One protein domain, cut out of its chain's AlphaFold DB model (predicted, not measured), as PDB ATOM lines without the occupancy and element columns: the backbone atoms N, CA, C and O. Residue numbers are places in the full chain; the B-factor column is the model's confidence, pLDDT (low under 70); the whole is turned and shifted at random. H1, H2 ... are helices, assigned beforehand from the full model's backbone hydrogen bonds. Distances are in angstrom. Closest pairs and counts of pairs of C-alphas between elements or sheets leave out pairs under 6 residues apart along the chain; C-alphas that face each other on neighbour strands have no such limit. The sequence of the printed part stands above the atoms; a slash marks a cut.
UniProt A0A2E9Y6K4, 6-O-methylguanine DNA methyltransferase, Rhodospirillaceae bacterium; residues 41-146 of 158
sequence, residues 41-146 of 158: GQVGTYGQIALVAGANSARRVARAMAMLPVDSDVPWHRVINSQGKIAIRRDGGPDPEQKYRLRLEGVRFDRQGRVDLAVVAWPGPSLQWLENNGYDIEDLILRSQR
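What this domain is: This is residues 41 to 146 of the 158 residues of the protein "6-O-methylguanine DNA methyltransferase" of Rhodospirillaceae bacterium (UniProt A0A2E9Y6K4). Six short helices are strung on loops: H1, near the middle, packs on H2 and H6, with H3 towards one end of the longest axis and H5 and H6 at the other. Of 106 printed residues, 44, under half, are in H1 to H6; the class is all helix. The whole is compact, radius of gyration of the C-alphas 14.4 A, spanning 39 by 29 by 25 A.

How they stand to each other: H2, residues 58 to 66, touches H1, residues 46 to 53, about perpendicular at 88 degrees; the closest C-alphas, of Ala 58 and Gly 47, are 4.6 A apart. H1 touches H6, residues 137 to 144, at a shallow tilt of 25 degrees, opposite ways; the closest C-alphas, of Val 52 and Leu 140, are 6.8 A apart. H5, residues 127 to 132, and H6 only just touch, only at the corner, with 3 pairs of C-alphas within 8 A, the closest those of Leu 130 and Ile 137, 6.9 A. H3, residues 96 to 104, and H4, residues 117 to 120, touch no helix. Every O i to N i+4 pair is within hydrogen-bond range except in H4, too short for one.

Where its parts are: H2 spans 12.5 A, H3 12.4 A. C-alpha 46 is at (-29.674, -44.327, 12.037), C-alpha 144 at (-34.176, -48.789, -0.642).

The domain as a whole: The printed part has no cut. H2 to H3 and H3 to H4 are long links. Residues 92 and 144 to 146 have pLDDT under 70.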
ATOM      1  N   GLY A  41     -32.184 -28.134  11.667       98.25
ATOM      2  CA  GLY A  41     -33.634 -28.292  11.818       98.25
ATOM      3  C   GLY A  41     -34.196 -29.571  11.191       98.25
ATOM      4  O   GLY A  41     -35.379 -29.861  11.358       98.25
ATOM      5  N   GLN A  42     -33.356 -30.363  10.513       98.38
ATOM      6  CA  GLN A  42     -33.710 -31.682   9.998       98.38
ATOM      7  C   GLN A  42     -33.095 -32.796  10.846       98.38
ATOM      8  O   GLN A  42     -32.064 -32.622  11.498       98.38
ATOM      9  N   VAL A  43     -33.706 -33.979  10.791       98.25
ATOM     10  CA  VAL A  43     -33.210 -35.184  11.457       98.25
ATOM     11  C   VAL A  43     -33.127 -36.359  10.493       98.25
ATOM     12  O   VAL A  43     -34.047 -36.626   9.723       98.25
ATOM     13  N   GLY A  44     -32.023 -37.094  10.560       97.12
ATOM     14  CA  GLY A  44     -31.853 -38.375   9.883       97.12
ATOM     15  C   GLY A  44     -32.032 -39.531  10.862       97.12
ATOM     16  O   GLY A  44     -31.697 -39.418  12.041       97.12
ATOM     17  N   THR A  45     -32.522 -40.681  10.398       97.12
ATOM     18  CA  THR A  45     -32.537 -41.882  11.253       97.12
ATOM     19  C   THR A  45     -31.260 -42.702  11.096       97.12
ATOM     20  O   THR A  45     -30.708 -42.794  10.002       97.12
ATOM     21  N   TYR A  46     -30.818 -43.403  12.146       97.06
ATOM     22  CA  TYR A  46     -29.674 -44.327  12.037       97.06
ATOM     23  C   TYR A  46     -29.822 -45.360  10.905       97.06
ATOM     24  O   TYR A  46     -28.826 -45.782  10.327       97.06
ATOM     25  N   GLY A  47     -31.053 -45.791  10.601       94.19
ATOM     26  CA  GLY A  47     -31.329 -46.716   9.497       94.19
ATOM     27  C   GLY A  47     -31.138 -46.069   8.127       94.19
ATOM     28  O   GLY A  47     -30.526 -46.674   7.255       94.19
ATOM     29  N   GLN A  48     -31.588 -44.826   7.969       94.50
ATOM     30  CA  GLN A  48     -31.365 -44.021   6.767       94.50
ATOM     31  C   GLN A  48     -29.874 -43.780   6.520       94.50
ATOM     32  O   GLN A  48     -29.396 -44.022   5.418       94.50
ATOM     33  N   ILE A  49     -29.113 -43.392   7.548       97.12
ATOM     34  CA  ILE A  49     -27.660 -43.218   7.404       97.12
ATOM     35  C   ILE A  49     -26.982 -44.549   7.071       97.12
ATOM     36  O   ILE A  49     -26.084 -44.582   6.237       97.12
ATOM     37  N   ALA A  50     -27.426 -45.655   7.679       95.56
ATOM     38  CA  ALA A  50     -26.877 -46.972   7.382       95.56
ATOM     39  C   ALA A  50     -27.118 -47.380   5.925       95.56
ATOM     40  O   ALA A  50     -26.201 -47.889   5.289       95.56
ATOM     41  N   LEU A  51     -28.319 -47.121   5.400       92.94
ATOM     42  CA  LEU A  51     -28.663 -47.385   4.008       92.94
ATOM     43  C   LEU A  51     -27.726 -46.625   3.060       92.94
ATOM     44  O   LEU A  51     -27.049 -47.257   2.255       92.94
ATOM     45  N   VAL A  52     -27.641 -45.298   3.210       94.38
ATOM     46  CA  VAL A  52     -26.842 -44.440   2.320       94.38
ATOM     47  C   VAL A  52     -25.347 -44.741   2.443       94.38
ATOM     48  O   VAL A  52     -24.658 -44.874   1.441       94.38
ATOM     49  N   ALA A  53     -24.826 -44.906   3.663       95.19
ATOM     50  CA  ALA A  53     -23.401 -45.156   3.885       95.19
ATOM     51  C   ALA A  53     -22.959 -46.598   3.559       95.19
ATOM     52  O   ALA A  53     -21.768 -46.895   3.629       95.19
ATOM     53  N   GLY A  54     -23.891 -47.511   3.254       92.94
ATOM     54  CA  GLY A  54     -23.592 -48.930   3.044       92.94
ATOM     55  C   GLY A  54     -23.272 -49.697   4.335       92.94
ATOM     56  O   GLY A  54     -22.607 -50.732   4.304       92.94
ATOM     57  N   ALA A  55     -23.731 -49.210   5.491       93.31
ATOM     58  CA  ALA A  55     -23.561 -49.909   6.757       93.31
ATOM     59  C   ALA A  55     -24.592 -51.036   6.905       93.31
ATOM     60  O   ALA A  55     -25.788 -50.866   6.686       93.31
ATOM     61  N   ASN A  56     -24.148 -52.183   7.414       91.06
ATOM     62  CA  ASN A  56     -25.013 -53.349   7.610       91.06
ATOM     63  C   ASN A  56     -26.087 -53.187   8.706       91.06
ATOM     64  O   ASN A  56     -26.939 -54.059   8.870       91.06
ATOM     65  N   SER A  57     -26.018 -52.131   9.523       93.00
ATOM     66  CA  SER A  57     -26.960 -51.914  10.618       93.00
ATOM     67  C   SER A  57     -26.962 -50.474  11.126       93.00
ATOM     68  O   SER A  57     -25.919 -49.836  11.266       93.00
ATOM     69  N   ALA A  58     -28.136 -50.015  11.563       93.69
ATOM     70  CA  ALA A  58     -28.300 -48.771  12.318       93.69
ATOM     71  C   ALA A  58     -27.409 -48.717  13.577       93.69
ATOM     72  O   ALA A  58     -26.904 -47.665  13.961       93.69
ATOM     73  N   ARG A  59     -27.168 -49.871  14.216       94.75
ATOM     74  CA  ARG A  59     -26.305 -49.970  15.400       94.75
ATOM     75  C   ARG A  59     -24.844 -49.632  15.084       94.75
ATOM     76  O   ARG A  59     -24.168 -49.087  15.951       94.75
ATOM     77  N   ARG A  60     -24.355 -49.940  13.876       95.75
ATOM     78  CA  ARG A  60     -23.008 -49.543  13.439       95.75
ATOM     79  C   ARG A  60     -22.889 -48.021  13.373       95.75
ATOM     80  O   ARG A  60     -21.932 -47.489  13.920       95.75
ATOM     81  N   VAL A  61     -23.884 -47.349  12.795       97.62
ATOM     82  CA  VAL A  61     -23.942 -45.878  12.732       97.62
ATOM     83  C   VAL A  61     -23.972 -45.272  14.130       97.62
ATOM     84  O   VAL A  61     -23.173 -44.394  14.429       97.62
ATOM     85  N   ALA A  62     -24.833 -45.779  15.017       94.81
ATOM     86  CA  ALA A  62     -24.909 -45.284  16.391       94.81
ATOM     87  C   ALA A  62     -23.567 -45.412  17.136       94.81
ATOM     88  O   ALA A  62     -23.188 -44.509  17.876       94.81
ATOM     89  N   ARG A  63     -22.824 -46.507  16.916       94.25
ATOM     90  CA  ARG A  63     -21.473 -46.675  17.473       94.25
ATOM     91  C   ARG A  63     -20.477 -45.679  16.885       94.25
ATOM     92  O   ARG A  63     -19.722 -45.113  17.659       94.25
ATOM     93  N   ALA A  64     -20.486 -45.461  15.569       95.44
ATOM     94  CA  ALA A  64     -19.611 -44.479  14.925       95.44
ATOM     95  C   ALA A  64     -19.832 -43.072  15.506       95.44
ATOM     96  O   ALA A  64     -18.880 -42.445  15.954       95.44
ATOM     97  N   MET A  65     -21.095 -42.642  15.635       95.31
ATOM     98  CA  MET A  65     -21.440 -41.351  16.251       95.31
ATOM     99  C   MET A  65     -20.993 -41.254  17.713       95.31
ATOM    100  O   MET A  65     -20.503 -40.217  18.140       95.31
ATOM    101  N   ALA A  66     -21.126 -42.335  18.486       91.38
ATOM    102  CA  ALA A  66     -20.719 -42.359  19.891       91.38
ATOM    103  C   ALA A  66     -19.191 -42.322  20.103       91.38
ATOM    104  O   ALA A  66     -18.752 -42.108  21.229       91.38
ATOM    105  N   MET A  67     -18.397 -42.571  19.057       91.50
ATOM    106  CA  MET A  67     -16.928 -42.547  19.094       91.50
ATOM    107  C   MET A  67     -16.338 -41.240  18.548       91.50
ATOM    108  O   MET A  67     -15.116 -41.114  18.478       91.50
ATOM    109  N   LEU A  68     -17.178 -40.284  18.139       93.44
ATOM    110  CA  LEU A  68     -16.709 -38.993  17.649       93.44
ATOM    111  C   LEU A  68     -15.944 -38.230  18.745       93.44
ATOM    112  O   LEU A  68     -16.384 -38.222  19.899       93.44
ATOM    113  N   PRO A  69     -14.832 -37.561  18.395       91.94
ATOM    114  CA  PRO A  69     -14.192 -36.584  19.267       91.94
ATOM    115  C   PRO A  69     -15.162 -35.473  19.691       91.94
ATOM    116  O   PRO A  69     -16.094 -35.138  18.956       91.94
ATOM    117  N   VAL A  70     -14.924 -34.877  20.862       86.31
ATOM    118  CA  VAL A  70     -15.767 -33.799  21.421       86.31
ATOM    119  C   VAL A  70     -15.830 -32.579  20.492       86.31
ATOM    120  O   VAL A  70     -16.862 -31.919  20.410       86.31
ATOM    121  N   ASP A  71     -14.747 -32.313  19.769       90.38
ATOM    122  CA  ASP A  71     -14.561 -31.222  18.812       90.38
ATOM    123  C   ASP A  71     -14.950 -31.595  17.369       90.38
ATOM    124  O   ASP A  71     -14.678 -30.843  16.435       90.38
ATOM    125  N   SER A  72     -15.604 -32.744  17.163       94.81
ATOM    126  CA  SER A  72     -16.037 -33.151  15.830       94.81
ATOM    127  C   SER A  72     -17.064 -32.186  15.231       94.81
ATOM    128  O   SER A  72     -18.060 -31.815  15.850       94.81
ATOM    129  N   ASP A  73     -16.863 -31.873  13.955       95.94
ATOM    130  CA  ASP A  73     -17.761 -31.102  13.096       95.94
ATOM    131  C   ASP A  73     -18.929 -31.935  12.522       95.94
ATOM    132  O   ASP A  73     -19.744 -31.436  11.743       95.94
ATOM    133  N   VAL A  74     -19.015 -33.231  12.843       98.19
ATOM    134  CA  VAL A  74     -20.123 -34.090  12.403       98.19
ATOM    135  C   VAL A  74     -21.376 -33.720  13.206       98.19
ATOM    136  O   VAL A  74     -21.334 -33.782  14.437       98.19
ATOM    137  N   PRO A  75     -22.520 -33.392  12.567       98.06
ATOM    138  CA  PRO A  75     -23.747 -33.001  13.268       98.06
ATOM    139  C   PRO A  75     -24.483 -34.227  13.840       98.06
ATOM    140  O   PRO A  75     -25.619 -34.538  13.478       98.06
ATOM    141  N   TRP A  76     -23.817 -34.954  14.735       97.44
ATOM    142  CA  TRP A  76     -24.274 -36.215  15.320       97.44
ATOM    143  C   TRP A  76     -25.631 -36.087  16.019       97.44
ATOM    144  O   TRP A  76     -26.425 -37.031  16.009       97.44
ATOM    145  N   HIS A  77     -25.931 -34.910  16.578       97.50
ATOM    146  CA  HIS A  77     -27.181 -34.647  17.286       97.50
ATOM    147  C   HIS A  77     -28.404 -34.726  16.369       97.50
ATOM    148  O   HIS A  77     -29.499 -35.010  16.854       97.50
ATOM    149  N   ARG A  78     -28.222 -34.565  15.052       98.50
ATOM    150  CA  ARG A  78     -29.279 -34.692  14.038       98.50
ATOM    151  C   ARG A  78     -29.627 -36.142  13.696       98.50
ATOM    152  O   ARG A  78     -30.564 -36.373  12.934       98.50
ATOM    153  N   VAL A  79     -28.913 -37.132  14.243       98.12
ATOM    154  CA  VAL A  79     -29.178 -38.555  13.988       98.12
ATOM    155  C   VAL A  79     -29.943 -39.187  15.151       98.12
ATOM    156  O   VAL A  79     -29.435 -39.289  16.267       98.12
ATOM    157  N   ILE A  80     -31.167 -39.648  14.886       97.44
ATOM    158  CA  ILE A  80     -32.079 -40.207  15.897       97.44
ATOM    159  C   ILE A  80     -32.573 -41.612  15.526       97.44
ATOM    160  O   ILE A  80     -32.241 -42.180  14.480       97.44
ATOM    161  N   ASN A  81     -33.361 -42.234  16.403       95.50
ATOM    162  CA  ASN A  81     -33.923 -43.550  16.119       95.50
ATOM    163  C   ASN A  81     -35.152 -43.479  15.185       95.50
ATOM    164  O   ASN A  81     -35.758 -42.433  14.973       95.50
ATOM    165  N   SER A  82     -35.563 -44.634  14.651       93.06
ATOM    166  CA  SER A  82     -36.716 -44.742  13.732       93.06
ATOM    167  C   SER A  82     -38.094 -44.486  14.365       93.06
ATOM    168  O   SER A  82     -39.104 -44.595  13.679       93.06
ATOM    169  N   GLN A  83     -38.160 -44.206  15.670       93.44
ATOM    170  CA  GLN A  83     -39.386 -43.832  16.383       93.44
ATOM    171  C   GLN A  83     -39.466 -42.314  16.619       93.44
ATOM    172  O   GLN A  83     -40.310 -41.869  17.396       93.44
ATOM    173  N   GLY A  84     -38.559 -41.535  16.018       95.31
ATOM    174  CA  GLY A  84     -38.479 -40.092  16.223       95.31
ATOM    175  C   GLY A  84     -37.925 -39.707  17.596       95.31
ATOM    176  O   GLY A  84     -38.158 -38.594  18.048       95.31
ATOM    177  N   LYS A  85     -37.220 -40.606  18.296       96.25
ATOM    178  CA  LYS A  85     -36.673 -40.342  19.635       96.25
ATOM    179  C   LYS A  85     -35.153 -40.283  19.629       96.25
ATOM    180  O   LYS A  85     -34.487 -41.048  18.924       96.25
ATOM    181  N   ILE A  86     -34.618 -39.450  20.515       95.56
ATOM    182  CA  ILE A  86     -33.219 -39.523  20.948       95.56
ATOM    183  C   ILE A  86     -32.979 -40.905  21.565       95.56
ATOM    184  O   ILE A  86     -33.809 -41.409  22.328       95.56
ATOM    185  N   ALA A  87     -31.873 -41.548  21.192       88.94
ATOM    186  CA  ALA A  87     -31.526 -42.854  21.734       88.94
ATOM    187  C   ALA A  87     -31.205 -42.744  23.233       88.94
ATOM    188  O   ALA A  87     -30.550 -41.804  23.673       88.94
ATOM    189  N   ILE A  88     -31.670 -43.722  24.009       84.19
ATOM    190  CA  ILE A  88     -31.382 -43.797  25.442       84.19
ATOM    191  C   ILE A  88     -29.927 -44.243  25.624       84.19
ATOM    192  O   ILE A  88     -29.494 -45.229  25.014       84.19
ATOM    193  N   ARG A  89     -29.175 -43.505  26.442       76.56
ATOM    194  CA  ARG A  89     -27.796 -43.830  26.817       76.56
ATOM    195  C   ARG A  89     -27.785 -44.884  27.933       76.56
ATOM    196  O   ARG A  89     -28.817 -45.261  28.482       76.56
ATOM    197  N   ARG A  90     -26.603 -45.424  28.249       71.50
ATOM    198  CA  ARG A  90     -26.449 -46.497  29.257       71.50
ATOM    199  C   ARG A  90     -26.851 -46.075  30.677       71.50
ATOM    200  O   ARG A  90     -27.146 -46.943  31.484       71.50
ATOM    201  N   ASP A  91     -26.857 -44.776  30.952       73.25
ATOM    202  CA  ASP A  91     -27.296 -44.143  32.204       73.25
ATOM    203  C   ASP A  91     -28.830 -44.024  32.329       73.25
ATOM    204  O   ASP A  91     -29.333 -43.528  33.332       73.25
ATOM    205  N   GLY A  92     -29.586 -44.511  31.338       69.75
ATOM    206  CA  GLY A  92     -31.043 -44.650  31.396       69.75
ATOM    207  C   GLY A  92     -31.833 -43.451  30.867       69.75
ATOM    208  O   GLY A  92     -33.051 -43.558  30.726       69.75
ATOM    209  N   GLY A  93     -31.171 -42.345  30.511       74.50
ATOM    210  CA  GLY A  93     -31.814 -41.131  29.998       74.50
ATOM    211  C   GLY A  93     -31.586 -40.872  28.499       74.50
ATOM    212  O   GLY A  93     -30.638 -41.397  27.905       74.50
ATOM    213  N   PRO A  94     -32.441 -40.056  27.846       77.06
ATOM    214  CA  PRO A  94     -32.094 -39.443  26.568       77.06
ATOM    215  C   PRO A  94     -30.965 -38.427  26.776       77.06
ATOM    216  O   PRO A  94     -30.961 -37.710  27.773       77.06
ATOM    217  N   ASP A  95     -30.048 -38.337  25.814       87.81
ATOM    218  CA  ASP A  95     -28.923 -37.403  25.857       87.81
ATOM    219  C   ASP A  95     -29.407 -35.933  25.960       87.81
ATOM    220  O   ASP A  95     -30.042 -35.431  25.017       87.81
ATOM    221  N   PRO A  96     -29.155 -35.232  27.087       91.44
ATOM    222  CA  PRO A  96     -29.611 -33.855  27.274       91.44
ATOM    223  C   PRO A  96     -28.979 -32.880  26.280       91.44
ATOM    224  O   PRO A  96     -29.662 -31.968  25.811       91.44
ATOM    225  N   GLU A  97     -27.715 -33.102  25.912       92.69
ATOM    226  CA  GLU A  97     -26.980 -32.259  24.969       92.69
ATOM    227  C   GLU A  97     -27.546 -32.421  23.558       92.69
ATOM    228  O   GLU A  97     -27.810 -31.437  22.864       92.69
ATOM    229  N   GLN A  98     -27.848 -33.660  23.153       95.69
ATOM    230  CA  GLN A  98     -28.512 -33.911  21.874       95.69
ATOM    231  C   GLN A  98     -29.850 -33.168  21.786       95.69
ATOM    232  O   GLN A  98     -30.157 -32.528  20.777       95.69
ATOM    233  N   LYS A  99     -30.653 -33.244  22.854       96.06
ATOM    234  CA  LYS A  99     -31.957 -32.580  22.919       96.06
ATOM    235  C   LYS A  99     -31.822 -31.062  22.879       96.06
ATOM    236  O   LYS A  99     -32.626 -30.405  22.221       96.06
ATOM    237  N   TYR A 100     -30.832 -30.518  23.581       96.62
ATOM    238  CA  TYR A 100     -30.544 -29.090  23.611       96.62
ATOM    239  C   TYR A 100     -30.170 -28.564  22.219       96.62
ATOM    240  O   TYR A 100     -30.837 -27.657  21.721       96.62
ATOM    241  N   ARG A 101     -29.211 -29.198  21.532       97.56
ATOM    242  CA  ARG A 101     -28.801 -28.810  20.170       97.56
ATOM    243  C   ARG A 101     -29.947 -28.875  19.166       97.56
ATOM    244  O   ARG A 101     -30.144 -27.940  18.399       97.56
ATOM    245  N   LEU A 102     -30.746 -29.943  19.198       98.38
ATOM    246  CA  LEU A 102     -31.915 -30.073  18.321       98.38
ATOM    247  C   LEU A 102     -32.939 -28.951  18.552       98.38
ATOM    248  O   LEU A 102     -33.486 -28.409  17.595       98.38
ATOM    249  N   ARG A 103     -33.174 -28.559  19.810       98.06
ATOM    250  CA  ARG A 103     -34.068 -27.438  20.140       98.06
ATOM    251  C   ARG A 103     -33.533 -26.095  19.651       98.06
ATOM    252  O   ARG A 103     -34.331 -25.295  19.173       98.06
ATOM    253  N   LEU A 104     -32.220 -25.860  19.742       98.38
ATOM    254  CA  LEU A 104     -31.586 -24.658  19.183       98.38
ATOM    255  C   LEU A 104     -31.774 -24.561  17.664       98.38
ATOM    256  O   LEU A 104     -31.877 -23.467  17.126       98.38
ATOM    257  N   GLU A 105     -31.885 -25.700  16.985       98.56
ATOM    258  CA  GLU A 105     -32.196 -25.771  15.556       98.56
ATOM    259  C   GLU A 105     -33.704 -25.738  15.243       98.56
ATOM    260  O   GLU A 105     -34.105 -25.934  14.098       98.56
ATOM    261  N   GLY A 106     -34.560 -25.508  16.243       98.25
ATOM    262  CA  GLY A 106     -36.010 -25.395  16.075       98.25
ATOM    263  C   GLY A 106     -36.779 -26.721  16.108       98.25
ATOM    264  O   GLY A 106     -38.001 -26.718  15.942       98.25
ATOM    265  N   VAL A 107     -36.119 -27.853  16.372       98.25
ATOM    266  CA  VAL A 107     -36.785 -29.161  16.447       98.25
ATOM    267  C   VAL A 107     -37.594 -29.275  17.740       98.25
ATOM    268  O   VAL A 107     -37.069 -29.198  18.857       98.25
ATOM    269  N   ARG A 108     -38.905 -29.481  17.590       97.62
ATOM    270  CA  ARG A 108     -39.849 -29.621  18.704       97.62
ATOM    271  C   ARG A 108     -40.039 -31.085  19.090       97.62
ATOM    272  O   ARG A 108     -40.010 -31.976  18.248       97.62
ATOM    273  N   PHE A 109     -40.261 -31.307  20.384       97.31
ATOM    274  CA  PHE A 109     -40.529 -32.623  20.954       97.31
ATOM    275  C   PHE A 109     -41.919 -32.642  21.586       97.31
ATOM    276  O   PHE A 109     -42.286 -31.692  22.280       97.31
ATOM    277  N   ASP A 110     -42.652 -33.733  21.393       96.19
ATOM    278  CA  ASP A 110     -43.906 -33.998  22.090       96.19
ATOM    279  C   ASP A 110     -43.681 -34.343  23.578       96.19
ATOM    280  O   ASP A 110     -42.551 -34.419  24.084       96.19
ATOM    281  N   ARG A 111     -44.782 -34.582  24.301       94.38
ATOM    282  CA  ARG A 111     -44.756 -34.962  25.726       94.38
ATOM    283  C   ARG A 111     -44.042 -36.298  25.974       94.38
ATOM    284  O   ARG A 111     -43.576 -36.542  27.081       94.38
ATOM    285  N   GLN A 112     -43.937 -37.156  24.961       92.44
ATOM    286  CA  GLN A 112     -43.285 -38.466  24.996       92.44
ATOM    287  C   GLN A 112     -41.830 -38.423  24.492       92.44
ATOM    288  O   GLN A 112     -41.199 -39.480  24.350       92.44
ATOM    289  N   GLY A 113     -41.295 -37.227  24.219       93.81
ATOM    290  CA  GLY A 113     -39.931 -37.014  23.747       93.81
ATOM    291  C   GLY A 113     -39.693 -37.436  22.295       93.81
ATOM    292  O   GLY A 113     -38.559 -37.782  21.958       93.81
ATOM    293  N   ARG A 114     -40.729 -37.445  21.452       96.25
ATOM    294  CA  ARG A 114     -40.636 -37.727  20.014       96.25
ATOM    295  C   ARG A 114     -40.661 -36.438  19.208       96.25
ATOM    296  O   ARG A 114     -41.327 -35.483  19.593       96.25
ATOM    297  N   VAL A 115     -39.970 -36.440  18.080       95.88
ATOM    298  CA  VAL A 115     -40.096 -35.420  17.038       95.88
ATOM    299  C   VAL A 115     -41.104 -35.884  15.992       95.88
ATOM    300  O   VAL A 115     -41.248 -37.087  15.752       95.88
ATOM    301  N   ASP A 116     -41.767 -34.933  15.343       95.38
ATOM    302  CA  ASP A 116     -42.620 -35.228  14.198       95.38
ATOM    303  C   ASP A 116     -41.764 -35.422  12.939       95.38
ATOM    304  O   ASP A 116     -41.329 -34.466  12.295       95.38
ATOM    305  N   LEU A 117     -41.499 -36.684  12.595       91.38
ATOM    306  CA  LEU A 117     -40.708 -37.030  11.416       91.38
ATOM    307  C   LEU A 117     -41.354 -36.559  10.107       91.38
ATOM    308  O   LEU A 117     -40.620 -36.335   9.155       91.38
ATOM    309  N   ALA A 118     -42.674 -36.362  10.037       90.19
ATOM    310  CA  ALA A 118     -43.297 -35.833   8.823       90.19
ATOM    311  C   ALA A 118     -42.873 -34.379   8.546       90.19
ATOM    312  O   ALA A 118     -42.866 -33.948   7.398       90.19
ATOM    313  N   VAL A 119     -42.490 -33.643   9.593       93.69
ATOM    314  CA  VAL A 119     -42.098 -32.231   9.510       93.69
ATOM    315  C   VAL A 119     -40.588 -32.073   9.364       93.69
ATOM    316  O   VAL A 119     -40.129 -31.250   8.576       93.69
ATOM    317  N   VAL A 120     -39.806 -32.835  10.135       96.69
ATOM    318  CA  VAL A 120     -38.354 -32.611  10.254       96.69
ATOM    319  C   VAL A 120     -37.489 -33.692   9.606       96.69
ATOM    320  O   VAL A 120     -36.266 -33.604   9.692       96.69
ATOM    321  N   ALA A 121     -38.055 -34.731   8.981       94.75
ATOM    322  CA  ALA A 121     -37.224 -35.760   8.356       94.75
ATOM    323  C   ALA A 121     -36.329 -35.168   7.260       94.75
ATOM    324  O   ALA A 121     -36.768 -34.454   6.360       94.75
ATOM    325  N   TRP A 122     -35.049 -35.516   7.328       96.19
ATOM    326  CA  TRP A 122     -34.112 -35.272   6.251       96.19
ATOM    327  C   TRP A 122     -34.524 -36.113   5.031       96.19
ATOM    328  O   TRP A 122     -34.623 -37.337   5.164       96.19
ATOM    329  N   PRO A 123     -34.735 -35.507   3.848       91.19
ATOM    330  CA  PRO A 123     -35.187 -36.227   2.656       91.19
ATOM    331  C   PRO A 123     -34.114 -37.135   2.047       91.19
ATOM    332  O   PRO A 123     -34.417 -37.889   1.134       91.19
ATOM    333  N   GLY A 124     -32.875 -37.086   2.547       91.31
ATOM    334  CA  GLY A 124     -31.723 -37.770   1.963       91.31
ATOM    335  C   GLY A 124     -30.800 -36.821   1.204       91.31
ATOM    336  O   GLY A 124     -31.088 -35.625   1.086       91.31
ATOM    337  N   PRO A 125     -29.645 -37.323   0.741       92.50
ATOM    338  CA  PRO A 125     -28.745 -36.545  -0.094       92.50
ATOM    339  C   PRO A 125     -29.317 -36.439  -1.514       92.50
ATOM    340  O   PRO A 125     -30.007 -37.340  -1.980       92.50
ATOM    341  N   SER A 126     -28.998 -35.357  -2.222       91.44
ATOM    342  CA  SER A 126     -29.349 -35.223  -3.641       91.44
ATOM    343  C   SER A 126     -28.602 -36.242  -4.507       91.44
ATOM    344  O   SER A 126     -27.445 -36.548  -4.203       91.44
ATOM    345  N   LEU A 127     -29.191 -36.645  -5.638       89.31
ATOM    346  CA  LEU A 127     -28.542 -37.498  -6.645       89.31
ATOM    347  C   LEU A 127     -27.169 -36.980  -7.080       89.31
ATOM    348  O   LEU A 127     -26.197 -37.723  -7.025       89.31
ATOM    349  N   GLN A 128     -27.066 -35.685  -7.396       93.31
ATOM    350  CA  GLN A 128     -25.794 -35.079  -7.799       93.31
ATOM    351  C   GLN A 128     -24.706 -35.248  -6.732       93.31
ATOM    352  O   GLN A 128     -23.544 -35.490  -7.036       93.31
ATOM    353  N   TRP A 129     -25.076 -35.118  -5.454       95.19
ATOM    354  CA  TRP A 129     -24.131 -35.314  -4.358       95.19
ATOM    355  C   TRP A 129     -23.698 -36.777  -4.249       95.19
ATOM    356  O   TRP A 129     -22.517 -37.037  -4.044       95.19
ATOM    357  N   LEU A 130     -24.624 -37.727  -4.399       94.19
ATOM    358  CA  LEU A 130     -24.300 -39.155  -4.397       94.19
ATOM    359  C   LEU A 130     -23.316 -39.498  -5.521       94.19
ATOM    360  O   LEU A 130     -22.272 -40.093  -5.250       94.19
ATOM    361  N   GLU A 131     -23.606 -39.050  -6.741       92.00
ATOM    362  CA  GLU A 131     -22.753 -39.240  -7.917       92.00
ATOM    363  C   GLU A 131     -21.354 -38.647  -7.695       92.00
ATOM    364  O   GLU A 131     -20.351 -39.354  -7.781       92.00
ATOM    365  N   ASN A 132     -21.283 -37.378  -7.275       96.38
ATOM    366  CA  ASN A 132     -20.019 -36.669  -7.047       96.38
ATOM    367  C   ASN A 132     -19.154 -37.283  -5.935       96.38
ATOM    368  O   ASN A 132     -17.961 -36.998  -5.858       96.38
ATOM    369  N   ASN A 133     -19.742 -38.089  -5.046       95.94
ATOM    370  CA  ASN A 133     -19.037 -38.740  -3.943       95.94
ATOM    371  C   ASN A 133     -18.881 -40.258  -4.155       95.94
ATOM    372  O   ASN A 133     -18.506 -40.965  -3.219       95.94
ATOM    373  N   GLY A 134     -19.132 -40.759  -5.372       94.38
ATOM    374  CA  GLY A 134     -18.862 -42.147  -5.756       94.38
ATOM    375  C   GLY A 134     -19.802 -43.170  -5.116       94.38
ATOM    376  O   GLY A 134     -19.402 -44.312  -4.875       94.38
ATOM    377  N   TYR A 135     -21.034 -42.769  -4.796       92.50
ATOM    378  CA  TYR A 135     -22.067 -43.703  -4.362       92.50
ATOM    379  C   TYR A 135     -22.707 -44.380  -5.574       92.50
ATOM    380  O   TYR A 135     -23.053 -43.728  -6.554       92.50
ATOM    381  N   ASP A 136     -22.908 -45.691  -5.474       89.94
ATOM    382  CA  ASP A 136     -23.658 -46.465  -6.459       89.94
ATOM    383  C   ASP A 136     -25.161 -46.192  -6.281       89.94
ATOM    384  O   ASP A 136     -25.804 -46.691  -5.354       89.94
ATOM    385  N   ILE A 137     -25.703 -45.316  -7.131       88.06
ATOM    386  CA  ILE A 137     -27.098 -44.864  -7.056       88.06
ATOM    387  C   ILE A 137     -28.059 -46.017  -7.365       88.06
ATOM    388  O   ILE A 137     -29.092 -46.132  -6.702       88.06
ATOM    389  N   GLU A 138     -27.726 -46.892  -8.315       85.69
ATOM    390  CA  GLU A 138     -28.566 -48.039  -8.671       85.69
ATOM    391  C   GLU A 138     -28.664 -49.024  -7.505       85.69
ATOM    392  O   GLU A 138     -29.764 -49.405  -7.098       85.69
ATOM    393  N   ASP A 139     -27.533 -49.380  -6.891       85.69
ATOM    394  CA  ASP A 139     -27.514 -50.217  -5.693       85.69
ATOM    395  C   ASP A 139     -28.275 -49.562  -4.526       85.69
ATOM    396  O   ASP A 139     -29.021 -50.247  -3.820       85.69
ATOM    397  N   LEU A 140     -28.167 -48.242  -4.338       85.88
ATOM    398  CA  LEU A 140     -28.934 -47.523  -3.316       85.88
ATOM    399  C   LEU A 140     -30.444 -47.572  -3.573       85.88
ATOM    400  O   LEU A 140     -31.206 -47.859  -2.641       85.88
ATOM    401  N   ILE A 141     -30.881 -47.359  -4.818       81.12
ATOM    402  CA  ILE A 141     -32.282 -47.508  -5.231       81.12
ATOM    403  C   ILE A 141     -32.752 -48.929  -4.922       81.12
ATOM    404  O   ILE A 141     -33.737 -49.111  -4.199       81.12
ATOM    405  N   LEU A 142     -32.007 -49.941  -5.364       79.00
ATOM    406  CA  LEU A 142     -32.344 -51.348  -5.149       79.00
ATOM    407  C   LEU A 142     -32.408 -51.711  -3.659       79.00
ATOM    408  O   LEU A 142     -33.314 -52.427  -3.227       79.00
ATOM    409  N   ARG A 143     -31.479 -51.211  -2.835       73.19
ATOM    410  CA  ARG A 143     -31.479 -51.429  -1.378       73.19
ATOM    411  C   ARG A 143     -32.634 -50.716  -0.685       73.19
ATOM    412  O   ARG A 143     -33.151 -51.249   0.295       73.19
ATOM    413  N   SER A 144     -33.046 -49.551  -1.185       69.75
ATOM    414  CA  SER A 144     -34.176 -48.789  -0.642       69.75
ATOM    415  C   SER A 144     -35.525 -49.470  -0.886       69.75
ATOM    416  O   SER A 144     -36.416 -49.397  -0.041       69.75
ATOM    417  N   GLN A 145     -35.644 -50.213  -1.989       65.50
ATOM    418  CA  GLN A 145     -36.846 -50.963  -2.360       65.50
ATOM    419  C   GLN A 145     -36.997 -52.285  -1.579       65.50
ATOM    420  O   GLN A 145     -38.045 -52.933  -1.634       65.50
ATOM    421  N   ARG A 146     -35.982 -52.713  -0.809       58.16
ATOM    422  CA  ARG A 146     -36.068 -53.932   0.010       58.16
ATOM    423  C   ARG A 146     -36.912 -53.683   1.265       58.16
ATOM    424  O   ARG A 146     -36.555 -52.915   2.153       58.16
TER     425      ARG A 146